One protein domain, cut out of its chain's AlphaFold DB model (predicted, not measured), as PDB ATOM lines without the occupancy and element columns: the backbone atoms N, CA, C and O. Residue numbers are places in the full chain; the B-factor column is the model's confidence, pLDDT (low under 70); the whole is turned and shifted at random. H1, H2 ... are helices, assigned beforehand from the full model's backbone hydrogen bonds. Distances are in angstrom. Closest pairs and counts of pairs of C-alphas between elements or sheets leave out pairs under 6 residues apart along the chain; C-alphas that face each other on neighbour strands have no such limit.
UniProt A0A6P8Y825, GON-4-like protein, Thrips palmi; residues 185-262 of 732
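Overview. This is residues 185 to 262 of the 732 residues of the protein "GON-4-like protein" of Thrips palmi (UniProt A0A6P8Y825). What is the shape? H1, H2, H4 and H5 make an up-and-down bundle, each running against the one before, with H1 loosely joined, H3 between H2 and H4, and H6 steeply across one end of H4. What builds it? The 78 printed residues include six named helices, H1 to H6 in order, and no named strand. It is all helix and compact, with radius of gyration of the C-alphas 12.4 A and spans 33 by 30 by 26 A.

Arrangement. What comes first? H1, residues 187 to 205, and H2, residues 209 to 219, only just touch, only at the corner, with 3 pairs of C-alphas within 8 A; the closest, Tyr 205 and Phe 211, are 6.2 A apart. What follows? H4, residues 227 to 237, touches H2, closest C-alphas Gln 210 and Leu 237, 6.6 A. Every O i to N i+4 pair is within hydrogen-bond range in H1, H2 and H4.

Along the chain. Where does H1 begin? C-alpha 187 is at (18.520, 6.008, 18.112). Where does H6, residues 254 to 259, end? C-alpha 259 is at (37.070, 11.526, 33.721).

Size, cuts and confidence. Any cut? The printed part has no cut. Where is confidence low? Residues 185 to 187 and 222 to 225 have pLDDT under 70.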
ATOM      1  N   MET A 185      12.993   8.923  18.204       49.59
ATOM      2  CA  MET A 185      13.817   9.857  17.401       49.59
ATOM      3  C   MET A 185      15.258  10.049  17.908       49.59
ATOM      4  O   MET A 185      15.984  10.892  17.378       49.59
ATOM      5  N   THR A 186      15.688   9.283  18.915       57.00
ATOM      6  CA  THR A 186      17.054   9.318  19.465       57.00
ATOM      7  C   THR A 186      17.988   8.353  18.734       57.00
ATOM      8  O   THR A 186      18.959   8.810  18.136       57.00
ATOM      9  N   SER A 187      17.665   7.051  18.710       58.81
ATOM     10  CA  SER A 187      18.520   6.008  18.112       58.81
ATOM     11  C   SER A 187      18.833   6.272  16.631       58.81
ATOM     12  O   SER A 187      19.993   6.481  16.293       58.81
ATOM     13  N   ASP A 188      17.823   6.414  15.761       71.69
ATOM     14  CA  ASP A 188      18.037   6.699  14.328       71.69
ATOM     15  C   ASP A 188      18.939   7.922  14.084       71.69
ATOM     16  O   ASP A 188      19.787   7.910  13.189       71.69
ATOM     17  N   LYS A 189      18.802   8.979  14.900       76.62
ATOM     18  CA  LYS A 189      19.639  10.182  14.793       76.62
ATOM     19  C   LYS A 189      21.065   9.952  15.288       76.62
ATOM     20  O   LYS A 189      21.985  10.444  14.640       76.62
ATOM     21  N   ALA A 190      21.267   9.193  16.364       79.88
ATOM     22  CA  ALA A 190      22.598   8.784  16.812       79.88
ATOM     23  C   ALA A 190      23.293   7.905  15.757       79.88
ATOM     24  O   ALA A 190      24.449   8.144  15.412       79.88
ATOM     25  N   MET A 191      22.557   6.973  15.142       80.88
ATOM     26  CA  MET A 191      23.066   6.120  14.067       80.88
ATOM     27  C   MET A 191      23.405   6.887  12.780       80.88
ATOM     28  O   MET A 191      24.297   6.467  12.043       80.88
ATOM     29  N   VAL A 192      22.712   7.995  12.492       85.94
ATOM     30  CA  VAL A 192      23.057   8.910  11.388       85.94
ATOM     31  C   VAL A 192      24.253   9.794  11.750       85.94
ATOM     32  O   VAL A 192      25.144   9.955  10.918       85.94
ATOM     33  N   PHE A 193      24.316  10.324  12.976       87.12
ATOM     34  CA  PHE A 193      25.459  11.103  13.464       87.12
ATOM     35  C   PHE A 193      26.756  10.291  13.380       87.12
ATOM     36  O   PHE A 193      27.721  10.739  12.767       87.12
ATOM     37  N   ALA A 194      26.752   9.060  13.892       88.94
ATOM     38  CA  ALA A 194      27.930   8.208  13.867       88.94
ATOM     39  C   ALA A 194      28.378   7.845  12.445       88.94
ATOM     40  O   ALA A 194      29.555   7.979  12.117       88.94
ATOM     41  N   ALA A 195      27.443   7.463  11.566       87.69
ATOM     42  CA  ALA A 195      27.752   7.204  10.160       87.69
ATOM     43  C   ALA A 195      28.340   8.447   9.459       87.69
ATOM     44  O   ALA A 195      29.272   8.325   8.664       87.69
ATOM     45  N   SER A 196      27.849   9.647   9.795       90.81
ATOM     46  CA  SER A 196      28.403  10.916   9.310       90.81
ATOM     47  C   SER A 196      29.814  11.181   9.848       90.81
ATOM     48  O   SER A 196      30.671  11.630   9.091       90.81
ATOM     49  N   TYR A 197      30.078  10.877  11.121       92.00
ATOM     50  CA  TYR A 197      31.393  11.025  11.750       92.00
ATOM     51  C   TYR A 197      32.436  10.079  11.127       92.00
ATOM     52  O   TYR A 197      33.499  10.518  10.693       92.00
ATOM     53  N   ILE A 198      32.091   8.798  10.961       89.50
ATOM     54  CA  ILE A 198      32.927   7.799  10.269       89.50
ATOM     55  C   ILE A 198      33.179   8.216   8.810       89.50
ATOM     56  O   ILE A 198      34.300   8.094   8.310       89.50
ATOM     57  N   GLY A 199      32.159   8.752   8.129       89.88
ATOM     58  CA  GLY A 199      32.285   9.331   6.790       89.88
ATOM     59  C   GLY A 199      33.272  10.503   6.738       89.88
ATOM     60  O   GLY A 199      34.144  10.522   5.873       89.88
ATOM     61  N   LYS A 200      33.199  11.424   7.707       91.00
ATOM     62  CA  LYS A 200      34.108  12.574   7.843       91.00
ATOM     63  C   LYS A 200      35.558  12.139   8.096       91.00
ATOM     64  O   LYS A 200      36.462  12.669   7.455       91.00
ATOM     65  N   ILE A 201      35.802  11.145   8.958       90.94
ATOM     66  CA  ILE A 201      37.151  10.570   9.150       90.94
ATOM     67  C   ILE A 201      37.647   9.938   7.839       90.94
ATOM     68  O   ILE A 201      38.793  10.162   7.445       90.94
ATOM     69  N   ARG A 202      36.789   9.183   7.132       88.94
ATOM     70  CA  ARG A 202      37.139   8.567   5.841       88.94
ATOM     71  C   ARG A 202      37.517   9.613   4.788       88.94
ATOM     72  O   ARG A 202      38.486   9.391   4.074       88.94
ATOM     73  N   GLU A 203      36.794  10.728   4.710       89.69
ATOM     74  CA  GLU A 203      37.077  11.838   3.787       89.69
ATOM     75  C   GLU A 203      38.389  12.566   4.132       89.69
ATOM     76  O   GLU A 203      39.148  12.919   3.233       89.69
ATOM     77  N   ARG A 204      38.698  12.759   5.423       88.25
ATOM     78  CA  ARG A 204      39.926  13.449   5.871       88.25
ATOM     79  C   ARG A 204      41.197  12.608   5.724       88.25
ATOM     80  O   ARG A 204      42.248  13.173   5.440       88.25
ATOM     81  N   TYR A 205      41.113  11.290   5.924       86.94
ATOM     82  CA  TYR A 205      42.275  10.383   5.919       86.94
ATOM     83  C   TYR A 205      42.334   9.419   4.723       86.94
ATOM     84  O   TYR A 205      43.229   8.578   4.673       86.94
ATOM     85  N   ASP A 206      41.398   9.518   3.775       79.00
ATOM     86  CA  ASP A 206      41.349   8.789   2.492       79.00
ATOM     87  C   ASP A 206      41.553   7.257   2.611       79.00
ATOM     88  O   ASP A 206      42.214   6.601   1.810       79.00
ATOM     89  N   SER A 207      40.991   6.671   3.676       72.94
ATOM     90  CA  SER A 207      41.177   5.260   4.084       72.94
ATOM     91  C   SER A 207      42.640   4.828   4.345       72.94
ATOM     92  O   SER A 207      42.952   3.641   4.277       72.94
ATOM     93  N   GLY A 208      43.529   5.772   4.670       81.56
ATOM     94  CA  GLY A 208      44.909   5.530   5.100       81.56
ATOM     95  C   GLY A 208      45.040   4.929   6.514       81.56
ATOM     96  O   GLY A 208      44.039   4.645   7.175       81.56
ATOM     97  N   PRO A 209      46.273   4.753   7.031       85.38
ATOM     98  CA  PRO A 209      46.521   3.990   8.259       85.38
ATOM     99  C   PRO A 209      45.911   4.614   9.524       85.38
ATOM    100  O   PRO A 209      45.675   3.894  10.489       85.38
ATOM    101  N   GLN A 210      45.626   5.920   9.541       86.62
ATOM    102  CA  GLN A 210      44.851   6.563  10.607       86.62
ATOM    103  C   GLN A 210      43.392   6.082  10.620       86.62
ATOM    104  O   GLN A 210      42.841   5.847  11.689       86.62
ATOM    105  N   PHE A 211      42.778   5.881   9.448       88.94
ATOM    106  CA  PHE A 211      41.424   5.336   9.350       88.94
ATOM    107  C   PHE A 211      41.390   3.874   9.822       88.94
ATOM    108  O   PHE A 211      40.553   3.531  10.651       88.94
ATOM    109  N   SER A 212      42.327   3.031   9.368       87.81
ATOM    110  CA  SER A 212      42.423   1.630   9.818       87.81
ATOM    111  C   SER A 212      42.614   1.518  11.332       87.81
ATOM    112  O   SER A 212      41.852   0.817  11.987       87.81
ATOM    113  N   LYS A 213      43.537   2.292  11.915       89.06
ATOM    114  CA  LYS A 213      43.749   2.317  13.372       89.06
ATOM    115  C   LYS A 213      42.535   2.810  14.154       89.06
ATOM    116  O   LYS A 213      42.305   2.349  15.264       89.06
ATOM    117  N   PHE A 214      41.753   3.738  13.605       90.31
ATOM    118  CA  PHE A 214      40.514   4.172  14.247       90.31
ATOM    119  C   PHE A 214      39.478   3.038  14.263       90.31
ATOM    120  O   PHE A 214      38.859   2.795  15.293       90.31
ATOM    121  N   MET A 215      39.340   2.310  13.151       86.56
ATOM    122  CA  MET A 215      38.467   1.133  13.055       86.56
ATOM    123  C   MET A 215      38.900   0.020  14.023       86.56
ATOM    124  O   MET A 215      38.058  -0.523  14.732       86.56
ATOM    125  N   GLU A 216      40.205  -0.264  14.104       86.69
ATOM    126  CA  GLU A 216      40.799  -1.192  15.080       86.69
ATOM    127  C   GLU A 216      40.438  -0.782  16.520       86.69
ATOM    128  O   GLU A 216      39.866  -1.578  17.259       86.69
ATOM    129  N   LEU A 217      40.679   0.481  16.898       87.81
ATOM    130  CA  LEU A 217      40.390   1.002  18.241       87.81
ATOM    131  C   LEU A 217      38.900   0.950  18.624       87.81
ATOM    132  O   LEU A 217      38.590   0.732  19.792       87.81
ATOM    133  N   VAL A 218      37.982   1.163  17.674       84.81
ATOM    134  CA  VAL A 218      36.533   1.058  17.937       84.81
ATOM    135  C   VAL A 218      36.107  -0.407  18.084       84.81
ATOM    136  O   VAL A 218      35.344  -0.718  18.990       84.81
ATOM    137  N   ASN A 219      36.645  -1.319  17.269       82.44
ATOM    138  CA  ASN A 219      36.345  -2.757  17.326       82.44
ATOM    139  C   ASN A 219      36.979  -3.462  18.554       82.44
ATOM    140  O   ASN A 219      36.517  -4.513  18.995       82.44
ATOM    141  N   GLU A 220      38.034  -2.891  19.148       78.94
ATOM    142  CA  GLU A 220      38.609  -3.362  20.421       78.94
ATOM    143  C   GLU A 220      37.763  -3.013  21.663       78.94
ATOM    144  O   GLU A 220      37.955  -3.629  22.721       78.94
ATOM    145  N   LEU A 221      36.841  -2.044  21.556       70.81
ATOM    146  CA  LEU A 221      36.075  -1.514  22.689       70.81
ATOM    147  C   LEU A 221      35.259  -2.604  23.395       70.81
ATOM    148  O   LEU A 221      35.333  -2.723  24.617       70.81
ATOM    149  N   ASP A 222      34.578  -3.447  22.616       59.88
ATOM    150  CA  ASP A 222      33.652  -4.495  23.070       59.88
ATOM    151  C   ASP A 222      34.313  -5.591  23.939       59.88
ATOM    152  O   ASP A 222      33.638  -6.518  24.389       59.88
ATOM    153  N   ARG A 223      35.644  -5.561  24.134       57.66
ATOM    154  CA  ARG A 223      36.406  -6.699  24.684       57.66
ATOM    155  C   ARG A 223      37.180  -6.437  25.972       57.66
ATOM    156  O   ARG A 223      37.251  -7.347  26.792       57.66
ATOM    157  N   THR A 224      37.823  -5.277  26.149       51.84
ATOM    158  CA  THR A 224      38.761  -5.080  27.289       51.84
ATOM    159  C   THR A 224      38.966  -3.644  27.792       51.84
ATOM    160  O   THR A 224      39.694  -3.461  28.767       51.84
ATOM    161  N   GLN A 225      38.409  -2.614  27.149       62.88
ATOM    162  CA  GLN A 225      38.923  -1.238  27.271       62.88
ATOM    163  C   GLN A 225      37.850  -0.250  27.733       62.88
ATOM    164  O   GLN A 225      36.690  -0.373  27.353       62.88
ATOM    165  N   SER A 226      38.221   0.763  28.525       81.38
ATOM    166  CA  SER A 226      37.262   1.802  28.906       81.38
ATOM    167  C   SER A 226      37.054   2.820  27.776       81.38
ATOM    168  O   SER A 226      37.976   3.139  27.020       81.38
ATOM    169  N   VAL A 227      35.849   3.393  27.698       82.44
ATOM    170  CA  VAL A 227      35.517   4.481  26.756       82.44
ATOM    171  C   VAL A 227      36.433   5.704  26.968       82.44
ATOM    172  O   VAL A 227      36.795   6.393  26.015       82.44
ATOM    173  N   THR A 228      36.884   5.930  28.204       84.75
ATOM    174  CA  THR A 228      37.854   6.971  28.583       84.75
ATOM    175  C   THR A 228      39.237   6.703  27.965       84.75
ATOM    176  O   THR A 228      39.829   7.595  27.354       84.75
ATOM    177  N   ASP A 229      39.730   5.461  28.019       87.25
ATOM    178  CA  ASP A 229      40.999   5.061  27.386       87.25
ATOM    179  C   ASP A 229      40.907   5.047  25.852       87.25
ATOM    180  O   ASP A 229      41.898   5.296  25.158       87.25
ATOM    181  N   LEU A 230      39.727   4.754  25.295       88.00
ATOM    182  CA  LEU A 230      39.451   4.933  23.869       88.00
ATOM    183  C   LEU A 230      39.560   6.411  23.474       88.00
ATOM    184  O   LEU A 230      40.307   6.721  22.549       88.00
ATOM    185  N   TYR A 231      38.906   7.326  24.198       89.69
ATOM    186  CA  TYR A 231      38.945   8.761  23.894       89.69
ATOM    187  C   TYR A 231      40.377   9.308  23.814       89.69
ATOM    188  O   TYR A 231      40.745   9.945  22.826       89.69
ATOM    189  N   HIS A 232      41.221   9.003  24.805       89.56
ATOM    190  CA  HIS A 232      42.613   9.459  24.802       89.56
ATOM    191  C   HIS A 232      43.430   8.886  23.629       89.56
ATOM    192  O   HIS A 232      44.262   9.595  23.062       89.56
ATOM    193  N   ARG A 233      43.171   7.642  23.199       89.19
ATOM    194  CA  ARG A 233      43.810   7.064  22.001       89.19
ATOM    195  C   ARG A 233      43.286   7.677  20.699       89.19
ATOM    196  O   ARG A 233      44.087   7.909  19.800       89.19
ATOM    197  N   VAL A 234      41.993   7.998  20.613       90.19
ATOM    198  CA  VAL A 234      41.389   8.683  19.456       90.19
ATOM    199  C   VAL A 234      41.944  10.103  19.293       90.19
ATOM    200  O   VAL A 234      42.294  10.479  18.177       90.19
ATOM    201  N   ILE A 235      42.126  10.867  20.382       90.44
ATOM    202  CA  ILE A 235      42.814  12.173  20.327       90.44
ATOM    203  C   ILE A 235      44.233  12.009  19.773       90.44
ATOM    204  O   ILE A 235      44.600  12.690  18.819       90.44
ATOM    205  N   ASN A 236      45.021  11.091  20.344       89.38
ATOM    206  CA  ASN A 236      46.415  10.876  19.941       89.38
ATOM    207  C   ASN A 236      46.544  10.381  18.487       89.38
ATOM    208  O   ASN A 236      47.568  10.600  17.847       89.38
ATOM    209  N   LEU A 237      45.516   9.715  17.951       89.94
ATOM    210  CA  LEU A 237      45.457   9.286  16.555       89.94
ATOM    211  C   LEU A 237      45.135  10.438  15.587       89.94
ATOM    212  O   LEU A 237      45.554  10.400  14.429       89.94
ATOM    213  N   PHE A 238      44.414  11.458  16.061       90.06
ATOM    214  CA  PHE A 238      43.959  12.618  15.292       90.06
ATOM    215  C   PHE A 238      44.616  13.936  15.749       90.06
ATOM    216  O   PHE A 238      44.018  15.002  15.612       90.06
ATOM    217  N   GLU A 239      45.861  13.895  16.243       84.56
ATOM    218  CA  GLU A 239      46.616  15.083  16.698       84.56
ATOM    219  C   GLU A 239      46.699  16.184  15.615       84.56
ATOM    220  O   GLU A 239      46.620  17.376  15.911       84.56
ATOM    221  N   GLU A 240      46.767  15.792  14.338       85.56
ATOM    222  CA  GLU A 240      46.770  16.706  13.186       85.56
ATOM    223  C   GLU A 240      45.390  17.327  12.869       85.56
ATOM    224  O   GLU A 240      45.316  18.289  12.103       85.56
ATOM    225  N   GLN A 241      44.288  16.783  13.402       85.94
ATOM    226  CA  GLN A 241      42.893  17.144  13.092       85.94
ATOM    227  C   GLN A 241      42.022  17.186  14.371       85.94
ATOM    228  O   GLN A 241      41.121  16.357  14.546       85.94
ATOM    229  N   PRO A 242      42.241  18.163  15.275       86.81
ATOM    230  CA  PRO A 242      41.550  18.225  16.566       86.81
ATOM    231  C   PRO A 242      40.023  18.365  16.457       86.81
ATOM    232  O   PRO A 242      39.319  17.948  17.374       86.81
ATOM    233  N   ASP A 243      39.483  18.852  15.330       89.38
ATOM    234  CA  ASP A 243      38.031  18.943  15.109       89.38
ATOM    235  C   ASP A 243      37.329  17.572  15.080       89.38
ATOM    236  O   ASP A 243      36.123  17.492  15.306       89.38
ATOM    237  N   LEU A 244      38.071  16.486  14.831       90.12
ATOM    238  CA  LEU A 244      37.569  15.113  14.935       90.12
ATOM    239  C   LEU A 244      37.569  14.609  16.387       90.12
ATOM    240  O   LEU A 244      36.676  13.851  16.767       90.12
ATOM    241  N   GLY A 245      38.539  15.033  17.202       88.19
ATOM    242  CA  GLY A 245      38.614  14.707  18.631       88.19
ATOM    243  C   GLY A 245      37.623  15.504  19.486       88.19
ATOM    244  O   GLY A 245      37.106  14.986  20.473       88.19
ATOM    245  N   GLU A 246      37.308  16.739  19.089       89.62
ATOM    246  CA  GLU A 246      36.217  17.527  19.679       89.62
ATOM    247  C   GLU A 246      34.850  16.913  19.356       89.62
ATOM    248  O   GLU A 246      34.041  16.715  20.258       89.62
ATOM    249  N   GLU A 247      34.598  16.535  18.100       90.38
ATOM    250  CA  GLU A 247      33.328  15.913  17.697       90.38
ATOM    251  C   GLU A 247      33.108  14.534  18.352       90.38
ATOM    252  O   GLU A 247      31.969  14.191  18.670       90.38
ATOM    253  N   PHE A 248      34.179  13.789  18.671       91.25
ATOM    254  CA  PHE A 248      34.078  12.531  19.424       91.25
ATOM    255  C   PHE A 248      33.488  12.712  20.835       91.25
ATOM    256  O   PHE A 248      32.867  11.788  21.359       91.25
ATOM    257  N   LEU A 249      33.619  13.893  21.460       91.38
ATOM    258  CA  LEU A 249      33.047  14.138  22.793       91.38
ATOM    259  C   LEU A 249      31.530  13.899  22.833       91.38
ATOM    260  O   LEU A 249      31.013  13.541  23.885       91.38
ATOM    261  N   LEU A 250      30.822  14.040  21.707       90.12
ATOM    262  CA  LEU A 250      29.380  13.791  21.619       90.12
ATOM    263  C   LEU A 250      28.980  12.310  21.773       90.12
ATOM    264  O   LEU A 250      27.800  12.044  21.993       90.12
ATOM    265  N   PHE A 251      29.922  11.361  21.702       89.25
ATOM    266  CA  PHE A 251      29.670   9.956  22.058       89.25
ATOM    267  C   PHE A 251      29.794   9.692  23.567       89.25
ATOM    268  O   PHE A 251      29.234   8.716  24.058       89.25
ATOM    269  N   LEU A 252      30.502  10.547  24.315       88.94
ATOM    270  CA  LEU A 252      30.742  10.331  25.742       88.94
ATOM    271  C   LEU A 252      29.504  10.645  26.592       88.94
ATOM    272  O   LEU A 252      28.765  11.601  26.348       88.94
ATOM    273  N   LEU A 253      29.343   9.909  27.689       87.44
ATOM    274  CA  LEU A 253      28.478  10.301  28.800       87.44
ATOM    275  C   LEU A 253      29.115  11.447  29.610       87.44
ATOM    276  O   LEU A 253      30.341  11.492  29.740       87.44
ATOM    277  N   PRO A 254      28.326  12.303  30.291       88.38
ATOM    278  CA  PRO A 254      28.857  13.361  31.157       88.38
ATOM    279  C   PRO A 254      29.875  12.871  32.206       88.38
ATOM    280  O   PRO A 254      30.872  13.543  32.458       88.38
ATOM    281  N   LYS A 255      29.673  11.671  32.777       86.25
ATOM    282  CA  LYS A 255      30.608  11.046  33.737       86.25
ATOM    283  C   LYS A 255      31.956  10.686  33.094       86.25
ATOM    284  O   LYS A 255      32.994  10.919  33.707       86.25
ATOM    285  N   GLN A 256      31.944  10.172  31.863       90.12
ATOM    286  CA  GLN A 256      33.157   9.875  31.092       90.12
ATOM    287  C   GLN A 256      33.861  11.182  30.693       90.12
ATOM    288  O   GLN A 256      35.060  11.319  30.893       90.12
ATOM    289  N   ALA A 257      33.117  12.200  30.247       91.38
ATOM    290  CA  ALA A 257      33.679  13.514  29.933       91.38
ATOM    291  C   ALA A 257      34.348  14.196  31.144       91.38
ATOM    292  O   ALA A 257      35.372  14.859  30.975       91.38
ATOM    293  N   ILE A 258      33.831  14.006  32.367       90.94
ATOM    294  CA  ILE A 258      34.511  14.428  33.607       90.94
ATOM    295  C   ILE A 258      35.835  13.671  33.789       90.94
ATOM    296  O   ILE A 258      36.856  14.310  34.040       90.94
ATOM    297  N   GLN A 259      35.849  12.343  33.619       89.88
ATOM    298  CA  GLN A 259      37.070  11.526  33.721       89.88
ATOM    299  C   GLN A 259      38.133  11.923  32.681       89.88
ATOM    300  O   GLN A 259      39.310  11.997  33.016       89.88
ATOM    301  N   CYS A 260      37.718  12.266  31.458       90.19
ATOM    302  CA  CYS A 260      38.591  12.779  30.400       90.19
ATOM    303  C   CYS A 260      39.109  14.214  30.649       90.19
ATOM    304  O   CYS A 260      39.906  14.716  29.857       90.19
ATOM    305  N   GLY A 261      38.618  14.917  31.680       92.38
ATOM    306  CA  GLY A 261      38.916  16.335  31.925       92.38
ATOM    307  C   GLY A 261      38.257  17.305  30.930       92.38
ATOM    308  O   GLY A 261      38.746  18.418  30.755       92.38
ATOM    309  N   LYS A 262      37.169  16.886  30.267       93.38
ATOM    310  CA  LYS A 262      36.516  17.553  29.120       93.38
ATOM    311  C   LYS A 262      35.029  17.871  29.318       93.38
ATOM    312  O   LYS A 262      34.273  18.016  28.358       93.38
TER     313      LYS A 262